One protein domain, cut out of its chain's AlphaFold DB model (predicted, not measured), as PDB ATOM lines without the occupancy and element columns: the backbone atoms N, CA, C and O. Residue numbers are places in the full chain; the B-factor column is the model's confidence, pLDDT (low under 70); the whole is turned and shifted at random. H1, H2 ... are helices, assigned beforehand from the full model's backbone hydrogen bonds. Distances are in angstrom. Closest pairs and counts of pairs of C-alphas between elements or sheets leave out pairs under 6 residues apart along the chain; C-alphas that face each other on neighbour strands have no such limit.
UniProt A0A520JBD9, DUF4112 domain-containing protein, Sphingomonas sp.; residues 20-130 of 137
ATOM      1  N   LEU A  20      87.081 138.528 109.652       84.19
ATOM      2  CA  LEU A  20      86.804 139.134 110.964       84.19
ATOM      3  C   LEU A  20      88.041 139.805 111.567       84.19
ATOM      4  O   LEU A  20      87.950 140.899 112.125       84.19
ATOM      5  N   SER A  21      89.207 139.167 111.490       85.31
ATOM      6  CA  SER A  21      90.447 139.764 111.986       85.31
ATOM      7  C   SER A  21      90.916 140.924 111.107       85.31
ATOM      8  O   SER A  21      91.426 141.911 111.637       85.31
ATOM      9  N   VAL A  22      90.701 140.857 109.784       87.19
ATOM     10  CA  VAL A  22      90.938 141.987 108.869       87.19
ATOM     11  C   VAL A  22      90.054 143.169 109.260       87.19
ATOM     12  O   VAL A  22      90.567 144.278 109.407       87.19
ATOM     13  N   ARG A  23      88.760 142.935 109.509       87.19
ATOM     14  CA  ARG A  23      87.826 143.983 109.933       87.19
ATOM     15  C   ARG A  23      88.236 144.636 111.249       87.19
ATOM     16  O   ARG A  23      88.363 145.854 111.293       87.19
ATOM     17  N   ARG A  24      88.561 143.840 112.273       87.38
ATOM     18  CA  ARG A  24      89.038 144.352 113.572       87.38
ATOM     19  C   ARG A  24      90.287 145.224 113.447       87.38
ATOM     20  O   ARG A  24      90.411 146.217 114.155       87.38
ATOM     21  N   ARG A  25      91.210 144.889 112.538       86.19
ATOM     22  CA  ARG A  25      92.396 145.723 112.271       86.19
ATOM     23  C   ARG A  25      92.058 147.018 111.551       86.19
ATOM     24  O   ARG A  25      92.637 148.046 111.882       86.19
ATOM     25  N   VAL A  26      91.153 146.967 110.577       87.69
ATOM     26  CA  VAL A  26      90.679 148.160 109.865       87.69
ATOM     27  C   VAL A  26      89.980 149.101 110.843       87.69
ATOM     28  O   VAL A  26      90.329 150.271 110.879       87.69
ATOM     29  N   GLU A  27      89.095 148.591 111.700       86.69
ATOM     30  CA  GLU A  27      88.418 149.369 112.746       86.69
ATOM     31  C   GLU A  27      89.397 149.914 113.795       86.69
ATOM     32  O   GLU A  27      89.290 151.068 114.200       86.69
ATOM     33  N   ALA A  28      90.389 149.124 114.221       84.81
ATOM     34  CA  ALA A  28      91.438 149.603 115.121       84.81
ATOM     35  C   ALA A  28      92.266 150.729 114.482       84.81
ATOM     36  O   ALA A  28      92.563 151.720 115.144       84.81
ATOM     37  N   MET A  29      92.601 150.612 113.194       82.19
ATOM     38  CA  MET A  29      93.313 151.658 112.464       82.19
ATOM     39  C   MET A  29      92.435 152.897 112.244       82.19
ATOM     40  O   MET A  29      92.924 154.007 112.417       82.19
ATOM     41  N   GLU A  30      91.143 152.729 111.937       82.56
ATOM     42  CA  GLU A  30      90.165 153.827 111.891       82.56
ATOM     43  C   GLU A  30      90.130 154.557 113.239       82.56
ATOM     44  O   GLU A  30      90.284 155.771 113.260       82.56
ATOM     45  N   ARG A  31      90.065 153.840 114.371       77.69
ATOM     46  CA  ARG A  31      90.100 154.443 115.718       77.69
ATOM     47  C   ARG A  31      91.391 155.208 116.005       77.69
ATOM     48  O   ARG A  31      91.328 156.272 116.606       77.69
ATOM     49  N   VAL A  32      92.547 154.703 115.574       76.56
ATOM     50  CA  VAL A  32      93.839 155.405 115.718       76.56
ATOM     51  C   VAL A  32      93.900 156.652 114.830       76.56
ATOM     52  O   VAL A  32      94.450 157.674 115.231       76.56
ATOM     53  N   MET A  33      93.323 156.588 113.628       72.88
ATOM     54  CA  MET A  33      93.243 157.730 112.717       72.88
ATOM     55  C   MET A  33      92.195 158.769 113.148       72.88
ATOM     56  O   MET A  33      92.376 159.953 112.872       72.88
ATOM     57  N   GLU A  34      91.109 158.347 113.800       70.75
ATOM     58  CA  GLU A  34      90.005 159.204 114.255       70.75
ATOM     59  C   GLU A  34      90.189 159.744 115.680       70.75
ATOM     60  O   GLU A  34      89.587 160.764 116.018       70.75
ATOM     61  N   GLY A  35      90.983 159.080 116.522       59.31
ATOM     62  CA  GLY A  35      90.975 159.300 117.961       59.31
ATOM     63  C   GLY A  35      92.335 159.590 118.578       59.31
ATOM     64  O   GLY A  35      93.105 158.669 118.810       59.31
ATOM     65  N   LEU A  36      92.531 160.848 118.979       44.44
ATOM     66  CA  LEU A  36      93.217 161.299 120.196       44.44
ATOM     67  C   LEU A  36      92.675 162.676 120.686       44.44
ATOM     68  O   LEU A  36      93.459 163.516 121.074       44.44
ATOM     69  N   PHE A  37      91.351 162.883 120.801       47.16
ATOM     70  CA  PHE A  37      90.653 164.048 121.425       47.16
ATOM     71  C   PHE A  37      90.337 165.277 120.541       47.16
ATOM     72  O   PHE A  37      91.044 165.639 119.618       47.16
ATOM     73  N   VAL A  38      89.236 165.969 120.832       45.97
ATOM     74  CA  VAL A  38      89.022 167.363 120.403       45.97
ATOM     75  C   VAL A  38      89.396 168.219 121.603       45.97
ATOM     76  O   VAL A  38      88.850 168.003 122.684       45.97
ATOM     77  N   ILE A  39      90.333 169.157 121.450       44.88
ATOM     78  CA  ILE A  39      90.653 170.095 122.532       44.88
ATOM     79  C   ILE A  39      89.412 170.980 122.735       44.88
ATOM     80  O   ILE A  39      89.046 171.705 121.802       44.88
ATOM     81  N   PRO A  40      88.745 170.949 123.906       35.69
ATOM     82  CA  PRO A  40      87.577 171.788 124.148       35.69
ATOM     83  C   PRO A  40      87.971 173.261 123.968       35.69
ATOM     84  O   PRO A  40      88.878 173.752 124.633       35.69
ATOM     85  N   GLY A  41      87.334 173.945 123.012       50.97
ATOM     86  CA  GLY A  41      87.677 175.317 122.607       50.97
ATOM     87  C   GLY A  41      88.370 175.454 121.243       50.97
ATOM     88  O   GLY A  41      88.465 176.567 120.735       50.97
ATOM     89  N   THR A  42      88.785 174.359 120.589       51.00
ATOM     90  CA  THR A  42      89.242 174.383 119.185       51.00
ATOM     91  C   THR A  42      88.583 173.277 118.366       51.00
ATOM     92  O   THR A  42      88.433 172.148 118.814       51.00
ATOM     93  N   ASN A  43      88.191 173.582 117.129       51.06
ATOM     94  CA  ASN A  43      87.490 172.644 116.243       51.06
ATOM     95  C   ASN A  43      88.454 171.666 115.525       51.06
ATOM     96  O   ASN A  43      88.189 171.239 114.401       51.06
ATOM     97  N   ARG A  44      89.619 171.369 116.123       50.94
ATOM     98  CA  ARG A  44      90.643 170.485 115.545       50.94
ATOM     99  C   ARG A  44      90.592 169.112 116.206       50.94
ATOM    100  O   ARG A  44      90.585 168.998 117.429       50.94
ATOM    101  N   LYS A  45      90.541 168.078 115.368       49.03
ATOM    102  CA  LYS A  45      90.624 166.677 115.778       49.03
ATOM    103  C   LYS A  45      92.088 166.360 116.041       49.03
ATOM    104  O   LYS A  45      92.913 166.564 115.160       49.03
ATOM    105  N   VAL A  46      92.411 165.890 117.231       52.19
ATOM    106  CA  VAL A  46      93.736 165.384 117.551       52.19
ATOM    107  C   VAL A  46      93.769 163.907 117.160       52.19
ATOM    108  O   VAL A  46      92.907 163.132 117.563       52.19
ATOM    109  N   GLY A  47      94.735 163.549 116.320       58.59
ATOM    110  CA  GLY A  47      95.090 162.187 115.912       58.59
ATOM    111  C   GLY A  47      96.618 162.072 115.847       58.59
ATOM    112  O   GLY A  47      97.309 162.778 116.582       58.59
ATOM    113  N   MET A  48      97.168 161.265 114.929       54.72
ATOM    114  CA  MET A  48      98.617 161.255 114.616       54.72
ATOM    115  C   MET A  48      99.167 162.665 114.291       54.72
ATOM    116  O   MET A  48     100.360 162.911 114.456       54.72
ATOM    117  N   ASP A  49      98.298 163.604 113.912       57.69
ATOM    118  CA  ASP A  49      98.603 165.031 113.785       57.69
ATOM    119  C   ASP A  49      99.263 165.615 115.042       57.69
ATOM    120  O   ASP A  49     100.197 166.385 114.903       57.69
ATOM    121  N   VAL A  50      98.912 165.189 116.265       56.12
ATOM    122  CA  VAL A  50      99.623 165.659 117.474       56.12
ATOM    123  C   VAL A  50     100.993 165.025 117.648       56.12
ATOM    124  O   VAL A  50     101.873 165.665 118.202       56.12
ATOM    125  N   VAL A  51     101.235 163.812 117.149       59.44
ATOM    126  CA  VAL A  51     102.594 163.242 117.141       59.44
ATOM    127  C   VAL A  51     103.476 164.009 116.157       59.44
ATOM    128  O   VAL A  51     104.629 164.312 116.462       59.44
ATOM    129  N   LEU A  52     102.927 164.368 114.998       60.03
ATOM    130  CA  LEU A  52     103.628 165.170 114.000       60.03
ATOM    131  C   LEU A  52     103.775 166.641 114.407       60.03
ATOM    132  O   LEU A  52     104.815 167.217 114.111       60.03
ATOM    133  N   ASP A  53     102.810 167.199 115.144       56.62
ATOM    134  CA  ASP A  53     102.859 168.529 115.772       56.62
ATOM    135  C   ASP A  53     103.671 168.541 117.080       56.62
ATOM    136  O   ASP A  53     104.003 169.612 117.587       56.62
ATOM    137  N   LEU A  54     104.036 167.377 117.632       60.72
ATOM    138  CA  LEU A  54     104.992 167.233 118.742       60.72
ATOM    139  C   LEU A  54     106.431 167.028 118.235       60.72
ATOM    140  O   LEU A  54     107.388 167.470 118.875       60.72
ATOM    141  N   LEU A  55     106.589 166.500 117.016       62.81
ATOM    142  CA  LEU A  55     107.862 166.451 116.297       62.81
ATOM    143  C   LEU A  55     108.557 167.810 116.010       62.81
ATOM    144  O   LEU A  55     109.784 167.785 115.891       62.81
ATOM    145  N   PRO A  56     107.907 169.000 115.957       59.66
ATOM    146  CA  PRO A  56     108.623 170.257 115.794       59.66
ATOM    147  C   PRO A  56     109.470 170.595 117.031       59.66
ATOM    148  O   PRO A  56     110.437 171.343 116.916       59.66
ATOM    149  N   PHE A  57     109.196 169.991 118.196       61.66
ATOM    150  CA  PHE A  57     110.018 170.151 119.403       61.66
ATOM    151  C   PHE A  57     111.197 169.164 119.484       61.66
ATOM    152  O   PHE A  57     112.140 169.378 120.248       61.66
ATOM    153  N   ALA A  58     111.215 168.100 118.672       67.81
ATOM    154  CA  ALA A  58     112.373 167.205 118.604       67.81
ATOM    155  C   ALA A  58     113.604 167.939 118.035       67.81
ATOM    156  O   ALA A  58     114.725 167.761 118.517       67.81
ATOM    157  N   GLY A  59     113.379 168.835 117.067       67.44
ATOM    158  CA  GLY A  59     114.427 169.652 116.461       67.44
ATOM    159  C   GLY A  59     115.116 170.598 117.447       67.44
ATOM    160  O   GLY A  59     116.332 170.758 117.372       67.44
ATOM    161  N   SER A  60     114.386 171.184 118.402       76.19
ATOM    162  CA  SER A  60     114.973 172.090 119.402       76.19
ATOM    163  C   SER A  60     115.837 171.349 120.425       76.19
ATOM    164  O   SER A  60     116.895 171.842 120.810       76.19
ATOM    165  N   THR A  61     115.434 170.136 120.814       79.38
ATOM    166  CA  THR A  61     116.202 169.289 121.741       79.38
ATOM    167  C   THR A  61     117.527 168.847 121.117       79.38
ATOM    168  O   THR A  61     118.582 168.951 121.744       79.38
ATOM    169  N   ILE A  62     117.491 168.413 119.854       80.62
ATOM    170  CA  ILE A  62     118.693 168.038 119.098       80.62
ATOM    171  C   ILE A  62     119.598 169.261 118.890       80.62
ATOM    172  O   ILE A  62     120.803 169.173 119.117       80.62
ATOM    173  N   ALA A  63     119.032 170.421 118.537       80.25
ATOM    174  CA  ALA A  63     119.793 171.660 118.377       80.25
ATOM    175  C   ALA A  63     120.486 172.093 119.680       80.25
ATOM    176  O   ALA A  63     121.653 172.487 119.654       80.25
ATOM    177  N   ALA A  64     119.810 171.972 120.826       83.75
ATOM    178  CA  ALA A  64     120.394 172.270 122.130       83.75
ATOM    179  C   ALA A  64     121.548 171.314 122.479       83.75
ATOM    180  O   ALA A  64     122.587 171.761 122.967       83.75
ATOM    181  N   ALA A  65     121.404 170.019 122.183       88.44
ATOM    182  CA  ALA A  65     122.457 169.028 122.400       88.44
ATOM    183  C   ALA A  65     123.696 169.303 121.528       88.44
ATOM    184  O   ALA A  65     124.817 169.344 122.039       88.44
ATOM    185  N   ILE A  66     123.494 169.565 120.232       84.56
ATOM    186  CA  ILE A  66     124.572 169.925 119.300       84.56
ATOM    187  C   ILE A  66     125.233 171.238 119.743       84.56
ATOM    188  O   ILE A  66     126.458 171.318 119.814       84.56
ATOM    189  N   GLY A  67     124.443 172.249 120.121       84.69
ATOM    190  CA  GLY A  67     124.928 173.518 120.673       84.69
ATOM    191  C   GLY A  67     125.801 173.342 121.916       84.69
ATOM    192  O   GLY A  67     126.869 173.949 122.011       84.69
ATOM    193  N   GLY A  68     125.381 172.477 122.842       89.44
ATOM    194  CA  GLY A  68     126.134 172.149 124.051       89.44
ATOM    195  C   GLY A  68     127.474 171.480 123.751       89.44
ATOM    196  O   GLY A  68     128.502 171.891 124.292       89.44
ATOM    197  N   TRP A  69     127.484 170.504 122.839       88.69
ATOM    198  CA  TRP A  69     128.715 169.843 122.403       88.69
ATOM    199  C   TRP A  69     129.680 170.816 121.709       88.69
ATOM    200  O   TRP A  69     130.860 170.863 122.051       88.69
ATOM    201  N   MET A  70     129.182 171.672 120.814       83.75
ATOM    202  CA  MET A  70     130.000 172.687 120.139       83.75
ATOM    203  C   MET A  70     130.593 173.711 121.108       83.75
ATOM    204  O   MET A  70     131.743 174.115 120.951       83.75
ATOM    205  N   ALA A  71     129.830 174.141 122.116       84.88
ATOM    206  CA  ALA A  71     130.320 175.067 123.134       84.88
ATOM    207  C   ALA A  71     131.430 174.442 123.994       84.88
ATOM    208  O   ALA A  71     132.365 175.140 124.392       84.88
ATOM    209  N   TRP A  72     131.334 173.139 124.271       91.31
ATOM    210  CA  TRP A  72     132.384 172.382 124.948       91.31
ATOM    211  C   TRP A  72     133.647 172.281 124.081       91.31
ATOM    212  O   TRP A  72     134.729 172.650 124.534       91.31
ATOM    213  N   GLU A  73     133.509 171.910 122.809       90.88
ATOM    214  CA  GLU A  73     134.648 171.738 121.900       90.88
ATOM    215  C   GLU A  73     135.354 173.063 121.569       90.88
ATOM    216  O   GLU A  73     136.582 173.159 121.599       90.88
ATOM    217  N   ALA A  74     134.593 174.137 121.346       88.38
ATOM    218  CA  ALA A  74     135.147 175.468 121.103       88.38
ATOM    219  C   ALA A  74     135.991 175.982 122.281       88.38
ATOM    220  O   ALA A  74     136.981 176.687 122.069       88.38
ATOM    221  N   ARG A  75     135.616 175.622 123.518       86.69
ATOM    222  CA  ARG A  75     136.411 175.921 124.719       86.69
ATOM    223  C   ARG A  75     137.704 175.116 124.746       86.69
ATOM    224  O   ARG A  75     138.744 175.700 125.031       86.69
ATOM    225  N   ASN A  76     137.652 173.826 124.413       90.38
ATOM    226  CA  ASN A  76     138.834 172.960 124.371       90.38
ATOM    227  C   ASN A  76     139.863 173.421 123.325       90.38
ATOM    228  O   ASN A  76     141.064 173.287 123.539       90.38
ATOM    229  N   LEU A  77     139.399 174.001 122.215       90.50
ATOM    230  CA  LEU A  77     140.242 174.453 121.103       90.50
ATOM    231  C   LEU A  77     140.679 175.925 121.194       90.50
ATOM    232  O   LEU A  77     141.392 176.403 120.314       90.50
ATOM    233  N   GLY A  78     140.238 176.672 122.213       90.75
ATOM    234  CA  GLY A  78     140.555 178.099 122.342       90.75
ATOM    235  C   GLY A  78     140.018 178.961 121.190       90.75
ATOM    236  O   GLY A  78     140.620 179.978 120.844       90.75
ATOM    237  N   MET A  79     138.904 178.559 120.567       90.38
ATOM    238  CA  MET A  79     138.335 179.269 119.418       90.38
ATOM    239  C   MET A  79     137.915 180.702 119.767       90.38
ATOM    240  O   MET A  79     137.346 180.977 120.828       90.38
ATOM    241  N   SER A  80     138.115 181.628 118.825       89.88
ATOM    242  CA  SER A  80     137.623 183.000 118.974       89.88
ATOM    243  C   SER A  80     136.091 183.053 118.923       89.88
ATOM    244  O   SER A  80     135.442 182.294 118.196       89.88
ATOM    245  N   LYS A  81     135.491 184.013 119.640       82.88
ATOM    246  CA  LYS A  81     134.027 184.215 119.672       82.88
ATOM    247  C   LYS A  81     133.423 184.373 118.271       82.88
ATOM    248  O   LYS A  81     132.316 183.910 118.019       82.88
ATOM    249  N   THR A  82     134.168 184.977 117.346       89.62
ATOM    250  CA  THR A  82     133.752 185.181 115.952       89.62
ATOM    251  C   THR A  82     133.673 183.872 115.163       89.62
ATOM    252  O   THR A  82     132.765 183.707 114.351       89.62
ATOM    253  N   GLN A  83     134.581 182.920 115.402       89.50
ATOM    254  CA  GLN A  83     134.541 181.603 114.751       89.50
ATOM    255  C   GLN A  83     133.340 180.784 115.233       89.50
ATOM    256  O   GLN A  83     132.604 180.238 114.413       89.50
ATOM    257  N   VAL A  84     133.091 180.783 116.546       86.44
ATOM    258  CA  VAL A  84     131.925 180.112 117.145       86.44
ATOM    259  C   VAL A  84     130.621 180.708 116.616       86.44
ATOM    260  O   VAL A  84     129.721 179.968 116.228       86.44
ATOM    261  N   ALA A  85     130.535 182.039 116.523       87.00
ATOM    262  CA  ALA A  85     129.360 182.723 115.989       87.00
ATOM    263  C   ALA A  85     129.092 182.384 114.512       87.00
ATOM    264  O   ALA A  85     127.942 182.173 114.137       87.00
ATOM    265  N   ARG A  86     130.135 182.282 113.675       90.56
ATOM    266  CA  ARG A  86     129.989 181.876 112.264       90.56
ATOM    267  C   ARG A  86     129.481 180.442 112.125       90.56
ATOM    268  O   ARG A  86     128.583 180.194 111.330       90.56
ATOM    269  N   MET A  87     130.020 179.514 112.915       88.81
ATOM    270  CA  MET A  87     129.588 178.113 112.902       88.81
ATOM    271  C   MET A  87     128.138 177.965 113.380       88.81
ATOM    272  O   MET A  87     127.338 177.304 112.721       88.81
ATOM    273  N   ALA A  88     127.779 178.643 114.476       85.38
ATOM    274  CA  ALA A  88     126.408 178.678 114.979       85.38
ATOM    275  C   ALA A  88     125.435 179.304 113.965       85.38
ATOM    276  O   ALA A  88     124.324 178.809 113.805       85.38
ATOM    277  N   GLY A  89     125.861 180.353 113.252       89.00
ATOM    278  CA  GLY A  89     125.083 180.971 112.181       89.00
ATOM    279  C   GLY A  89     124.780 180.004 111.037       89.00
ATOM    280  O   GLY A  89     123.622 179.871 110.656       89.00
ATOM    281  N   ASN A  90     125.787 179.279 110.542       88.38
ATOM    282  CA  ASN A  90     125.606 178.303 109.460       88.38
ATOM    283  C   ASN A  90     124.631 177.185 109.860       88.38
ATOM    284  O   ASN A  90     123.669 176.916 109.148       88.38
ATOM    285  N   ILE A  91     124.827 176.594 111.040       84.19
ATOM    286  CA  ILE A  91     123.964 175.518 111.549       84.19
ATOM    287  C   ILE A  91     122.547 176.028 111.818       84.19
ATOM    288  O   ILE A  91     121.580 175.324 111.553       84.19
ATOM    289  N   GLY A  92     122.408 177.253 112.332       84.19
ATOM    290  CA  GLY A  92     121.106 177.877 112.556       84.19
ATOM    291  C   GLY A  92     120.329 178.091 111.258       84.19
ATOM    292  O   GLY A  92     119.121 177.867 111.230       84.19
ATOM    293  N   VAL A  93     121.017 178.467 110.179       86.38
ATOM    294  CA  VAL A  93     120.427 178.592 108.840       86.38
ATOM    295  C   VAL A  93     120.014 177.222 108.295       86.38
ATOM    296  O   VAL A  93     118.868 177.071 107.876       86.38
ATOM    297  N   ASP A  94     120.881 176.210 108.372       81.12
ATOM    298  CA  ASP A  94     120.561 174.840 107.938       81.12
ATOM    299  C   ASP A  94     119.382 174.247 108.724       81.12
ATOM    300  O   ASP A  94     118.482 173.630 108.153       81.12
ATOM    301  N   TRP A  95     119.339 174.482 110.037       78.25
ATOM    302  CA  TRP A  95     118.226 174.090 110.898       78.25
ATOM    303  C   TRP A  95     116.935 174.825 110.532       78.25
ATOM    304  O   TRP A  95     115.887 174.193 110.432       78.25
ATOM    305  N   ALA A  96     116.999 176.133 110.264       79.12
ATOM    306  CA  ALA A  96     115.847 176.900 109.799       79.12
ATOM    307  C   ALA A  96     115.301 176.364 108.465       79.12
ATOM    308  O   ALA A  96     114.088 176.244 108.313       79.12
ATOM    309  N   PHE A  97     116.173 175.962 107.535       79.94
ATOM    310  CA  PHE A  97     115.763 175.299 106.295       79.94
ATOM    311  C   PHE A  97     115.198 173.893 106.516       79.94
ATOM    312  O   PHE A  97     114.219 173.531 105.867       79.94
ATOM    313  N   GLY A  98     115.764 173.116 107.442       68.56
ATOM    314  CA  GLY A  98     115.253 171.795 107.819       68.56
ATOM    315  C   GLY A  98     113.915 171.842 108.565       68.56
ATOM    316  O   GLY A  98     113.153 170.878 108.529       68.56
ATOM    317  N   MET A  99     113.612 172.970 109.210       70.44
ATOM    318  CA  MET A  99     112.320 173.243 109.830       70.44
ATOM    319  C   MET A  99     111.268 173.746 108.857       70.44
ATOM    320  O   MET A  99     110.098 173.691 109.219       70.44
ATOM    321  N   ILE A 100     111.640 174.254 107.673       68.62
ATOM    322  CA  ILE A 100     110.660 174.563 106.631       68.62
ATOM    323  C   ILE A 100     110.041 173.223 106.243       68.62
ATOM    324  O   ILE A 100     110.685 172.419 105.558       68.62
ATOM    325  N   PRO A 101     108.789 172.944 106.647       63.56
ATOM    326  CA  PRO A 101     108.117 171.812 106.076       63.56
ATOM    327  C   PRO A 101     107.849 172.259 104.645       63.56
ATOM    328  O   PRO A 101     106.985 173.101 104.404       63.56
ATOM    329  N   TRP A 102     108.548 171.700 103.663       56.09
ATOM    330  CA  TRP A 102     108.243 171.877 102.232       56.09
ATOM    331  C   TRP A 102     106.829 171.348 101.854       56.09
ATOM    332  O   TRP A 102     106.522 171.044 100.709       56.09
ATOM    333  N   VAL A 103     105.969 171.150 102.856       52.66
ATOM    334  CA  VAL A 103     105.182 169.955 103.121       52.66
ATOM    335  C   VAL A 103     104.074 170.278 104.151       52.66
ATOM    336  O   VAL A 103     103.517 169.391 104.778       52.66
ATOM    337  N   GLY A 104     103.657 171.539 104.325       52.12
ATOM    338  CA  GLY A 104     102.479 171.844 105.165       52.12
ATOM    339  C   GLY A 104     101.209 171.080 104.739       52.12
ATOM    340  O   GLY A 104     100.281 170.927 105.519       52.12
ATOM    341  N   ALA A 105     101.192 170.552 103.509       59.72
ATOM    342  CA  ALA A 105     100.123 169.724 102.976       59.72
ATOM    343  C   ALA A 105     100.421 168.211 102.903       59.72
ATOM    344  O   ALA A 105      99.470 167.473 102.677       59.72
ATOM    345  N   ILE A 106     101.661 167.701 103.036       64.19
ATOM    346  CA  ILE A 106     101.884 166.242 102.832       64.19
ATOM    347  C   ILE A 106     101.355 165.412 104.000       64.19
ATOM    348  O   ILE A 106     100.677 164.438 103.694       64.19
ATOM    349  N   PRO A 107     101.576 165.752 105.286       62.31
ATOM    350  CA  PRO A 107     100.936 165.052 106.393       62.31
ATOM    351  C   PRO A 107      99.416 165.030 106.223       62.31
ATOM    352  O   PRO A 107      98.835 163.955 106.080       62.31
ATOM    353  N   ASP A 108      98.798 166.204 106.065       67.44
ATOM    354  CA  ASP A 108      97.364 166.368 105.804       67.44
ATOM    355  C   ASP A 108      96.862 165.516 104.626       67.44
ATOM    356  O   ASP A 108      95.833 164.836 104.713       67.44
ATOM    357  N   LEU A 109      97.576 165.539 103.498       69.81
ATOM    358  CA  LEU A 109      97.229 164.785 102.295       69.81
ATOM    359  C   LEU A 109      97.389 163.275 102.510       69.81
ATOM    360  O   LEU A 109      96.532 162.498 102.080       69.81
ATOM    361  N   PHE A 110      98.458 162.863 103.184       69.94
ATOM    362  CA  PHE A 110      98.775 161.471 103.480       69.94
ATOM    363  C   PHE A 110      97.720 160.858 104.404       69.94
ATOM    364  O   PHE A 110      97.179 159.796 104.091       69.94
ATOM    365  N   PHE A 111      97.324 161.555 105.474       71.44
ATOM    366  CA  PHE A 111      96.249 161.087 106.353       71.44
ATOM    367  C   PHE A 111      94.911 161.004 105.635       71.44
ATOM    368  O   PHE A 111      94.252 159.966 105.695       71.44
ATOM    369  N   ARG A 112      94.519 162.043 104.885       72.69
ATOM    370  CA  ARG A 112      93.261 162.015 104.121       72.69
ATOM    371  C   ARG A 112      93.233 160.877 103.102       72.69
ATOM    372  O   ARG A 112      92.182 160.260 102.914       72.69
ATOM    373  N   SER A 113      94.360 160.592 102.449       79.25
ATOM    374  CA  SER A 113      94.503 159.452 101.538       79.25
ATOM    375  C   SER A 113      94.309 158.124 102.276       79.25
ATOM    376  O   SER A 113      93.493 157.296 101.867       79.25
ATOM    377  N   ASN A 114      94.953 157.955 103.431       81.44
ATOM    378  CA  ASN A 114      94.855 156.735 104.233       81.44
ATOM    379  C   ASN A 114      93.438 156.499 104.780       81.44
ATOM    380  O   ASN A 114      92.929 155.384 104.677       81.44
ATOM    381  N   THR A 115      92.739 157.540 105.246       82.62
ATOM    382  CA  THR A 115      91.335 157.431 105.686       82.62
ATOM    383  C   THR A 115      90.419 157.012 104.535       82.62
ATOM    384  O   THR A 115      89.501 156.210 104.718       82.62
ATOM    385  N   ARG A 116      90.657 157.524 103.318       83.81
ATOM    386  CA  ARG A 116      89.910 157.096 102.122       83.81
ATOM    387  C   ARG A 116      90.181 155.629 101.793       83.81
ATOM    388  O   ARG A 116      89.235 154.907 101.488       83.81
ATOM    389  N   ASN A 117      91.428 155.181 101.906       88.38
ATOM    390  CA  ASN A 117      91.805 153.791 101.653       88.38
ATOM    391  C   ASN A 117      91.164 152.829 102.665       88.38
ATOM    392  O   ASN A 117      90.601 151.815 102.254       88.38
ATOM    393  N   LEU A 118      91.151 153.165 103.961       88.06
ATOM    394  CA  LEU A 118      90.461 152.361 104.981       88.06
ATOM    395  C   LEU A 118      88.962 152.232 104.690       88.06
ATOM    396  O   LEU A 118      88.425 151.126 104.718       88.06
ATOM    397  N   ARG A 119      88.311 153.326 104.277       87.94
ATOM    398  CA  ARG A 119      86.897 153.309 103.877       87.94
ATOM    399  C   ARG A 119      86.630 152.381 102.692       87.94
ATOM    400  O   ARG A 119      85.593 151.721 102.652       87.94
ATOM    401  N   ILE A 120      87.541 152.333 101.719       91.62
ATOM    402  CA  ILE A 120      87.440 151.412 100.578       91.62
ATOM    403  C   ILE A 120      87.506 149.962 101.068       91.62
ATOM    404  O   ILE A 120      86.667 149.151 100.672       91.62
ATOM    405  N   ILE A 121      88.449 149.647 101.961       90.44
ATOM    406  CA  ILE A 121      88.601 148.301 102.530       90.44
ATOM    407  C   ILE A 121      87.350 147.910 103.328       90.44
ATOM    408  O   ILE A 121      86.809 146.824 103.122       90.44
ATOM    409  N   ARG A 122      86.831 148.807 104.172       88.94
ATOM    410  CA  ARG A 122      85.595 148.588 104.933       88.94
ATOM    411  C   ARG A 122      84.395 148.333 104.023       88.94
ATOM    412  O   ARG A 122      83.714 147.327 104.180       88.94
ATOM    413  N   LYS A 123      84.196 149.165 102.995       90.75
ATOM    414  CA  LYS A 123      83.122 148.973 102.008       90.75
ATOM    415  C   LYS A 123      83.238 147.631 101.276       90.75
ATOM    416  O   LYS A 123      82.227 147.019 100.936       90.75
ATOM    417  N   HIS A 124      84.461 147.176 101.006       91.31
ATOM    418  CA  HIS A 124      84.691 145.870 100.398       91.31
ATOM    419  C   HIS A 124      84.291 144.727 101.342       91.31
ATOM    420  O   HIS A 124      83.617 143.795 100.893       91.31
ATOM    421  N   LEU A 125      84.655 144.824 102.627       89.62
ATOM    422  CA  LEU A 125      84.253 143.872 103.668       89.62
ATOM    423  C   LEU A 125      82.730 143.817 103.818       89.62
ATOM    424  O   LEU A 125      82.173 142.727 103.809       89.62
ATOM    425  N   ASP A 126      82.052 144.964 103.850       89.19
ATOM    426  CA  ASP A 126      80.590 145.028 103.998       89.19
ATOM    427  C   ASP A 126      79.853 144.354 102.831       89.19
ATOM    428  O   ASP A 126      78.814 143.726 103.017       89.19
ATOM    429  N   ARG A 127      80.404 144.453 101.614       90.38
ATOM    430  CA  ARG A 127      79.792 143.884 100.406       90.38
ATOM    431  C   ARG A 127      80.024 142.380 100.249       90.38
ATOM    432  O   ARG A 127      79.138 141.698  99.744       90.38
ATOM    433  N   HIS A 128      81.205 141.878 100.609       88.31
ATOM    434  CA  HIS A 128      81.601 140.486 100.331       88.31
ATOM    435  C   HIS A 128      81.602 139.592 101.572       88.31
ATOM    436  O   HIS A 128      81.505 138.375 101.451       88.31
ATOM    437  N   TYR A 129      81.680 140.185 102.762       86.19
ATOM    438  CA  TYR A 129      81.733 139.481 104.037       86.19
ATOM    439  C   TYR A 129      80.771 140.121 105.057       86.19
ATOM    440  O   TYR A 129      81.198 140.512 106.145       86.19
ATOM    441  N   PRO A 130      79.460 140.218 104.756       82.62
ATOM    442  CA  PRO A 130      78.490 140.899 105.621       82.62
ATOM    443  C   PRO A 130      78.345 140.240 107.001       82.62
ATOM    444  O   PRO A 130      78.053 140.919 107.978       82.62
TER     445      PRO A 130
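What this domain is: This is residues 20 to 130 of the 137 residues of the protein "DUF4112 domain-containing protein" of Sphingomonas sp. (UniProt A0A520JBD9). H5, the longest helix, and H4 make one arm of a long, narrow hairpin of helices; the chain folds back at residues 77 to 80, and H1, H2 and H3 make the other arm, with a loop between H1 and H2 whose residues 39 to 44 stick out. H1 packs on H5 towards the end of the hairpin where both printed ends lie, and H3 packs on H4 towards the turn. The printed part has 111 residues with five named helices, in the order H1 H2 H3 H4 H5, and no named strand: the class is all helix. The whole is extended, a rod with a radius of gyration of the C-alphas of 22.5 A and spans of 74 by 32 by 21 A.

Where its parts are: Find C-alpha 106 at (101.884, 166.242, 102.832); from there H5, residues 106 to 128, runs 32.9 A to C-alpha 128 at (81.601, 140.486, 100.331). Look for H1 at residues 20 to 34, 20.6 A long, beginning at C-alpha 20 at (86.804, 139.134, 110.964). H2 follows at residues 48 to 54, 9.7 A long. H3 takes residues 56 to 76 and is 31.5 A long. H4, residues 81 to 99, is 26.2 A long.

How they stand to each other: Start at H5 and look at Leu 118: its C-alpha is 6.4 A from that of Val 26, the closest pair where H5 and H1 touch. Their lines stand at a shallow tilt of 30 degrees, and they run opposite ways. H2 is close to H5 but not clearly touching; the closest C-alphas, of Asp 49 and Pro 107, are 7.8 A apart. H1 and H2 are also close but not clearly touching, with the C-alphas of Met 33 and Met 48 closest at 6.7 A, and they stand at a steep tilt of 39 degrees, the same way. H2 and H3 meet only through their link. Farther along, H3 and H4 form a helical hairpin: they touch, with the C-alphas of Ala 74 and Val 84 closest at 6.9 A, at a shallow tilt of 18 degrees, opposite ways. H4 and H5 are apart, and so are H3 and H5. Every O i to N i+4 pair is within hydrogen-bond range in H1, H2, H4 and H5; in H3, 16 of 17 are.

The domain as a whole: The two C-alphas farthest apart are those of Gly 78 and Pro 130, 74.3 A, while the first and last printed C-alphas are 10.0 A apart. The printed part has no cut. The link from H1 to H2, 13 residues, is long, and its residues 39 to 44 stand free. Look at the B-factor column: the mean pLDDT of the printed part is 75.8, and residues 35 to 59, residue 98 and residues 100 to 110 are under 70.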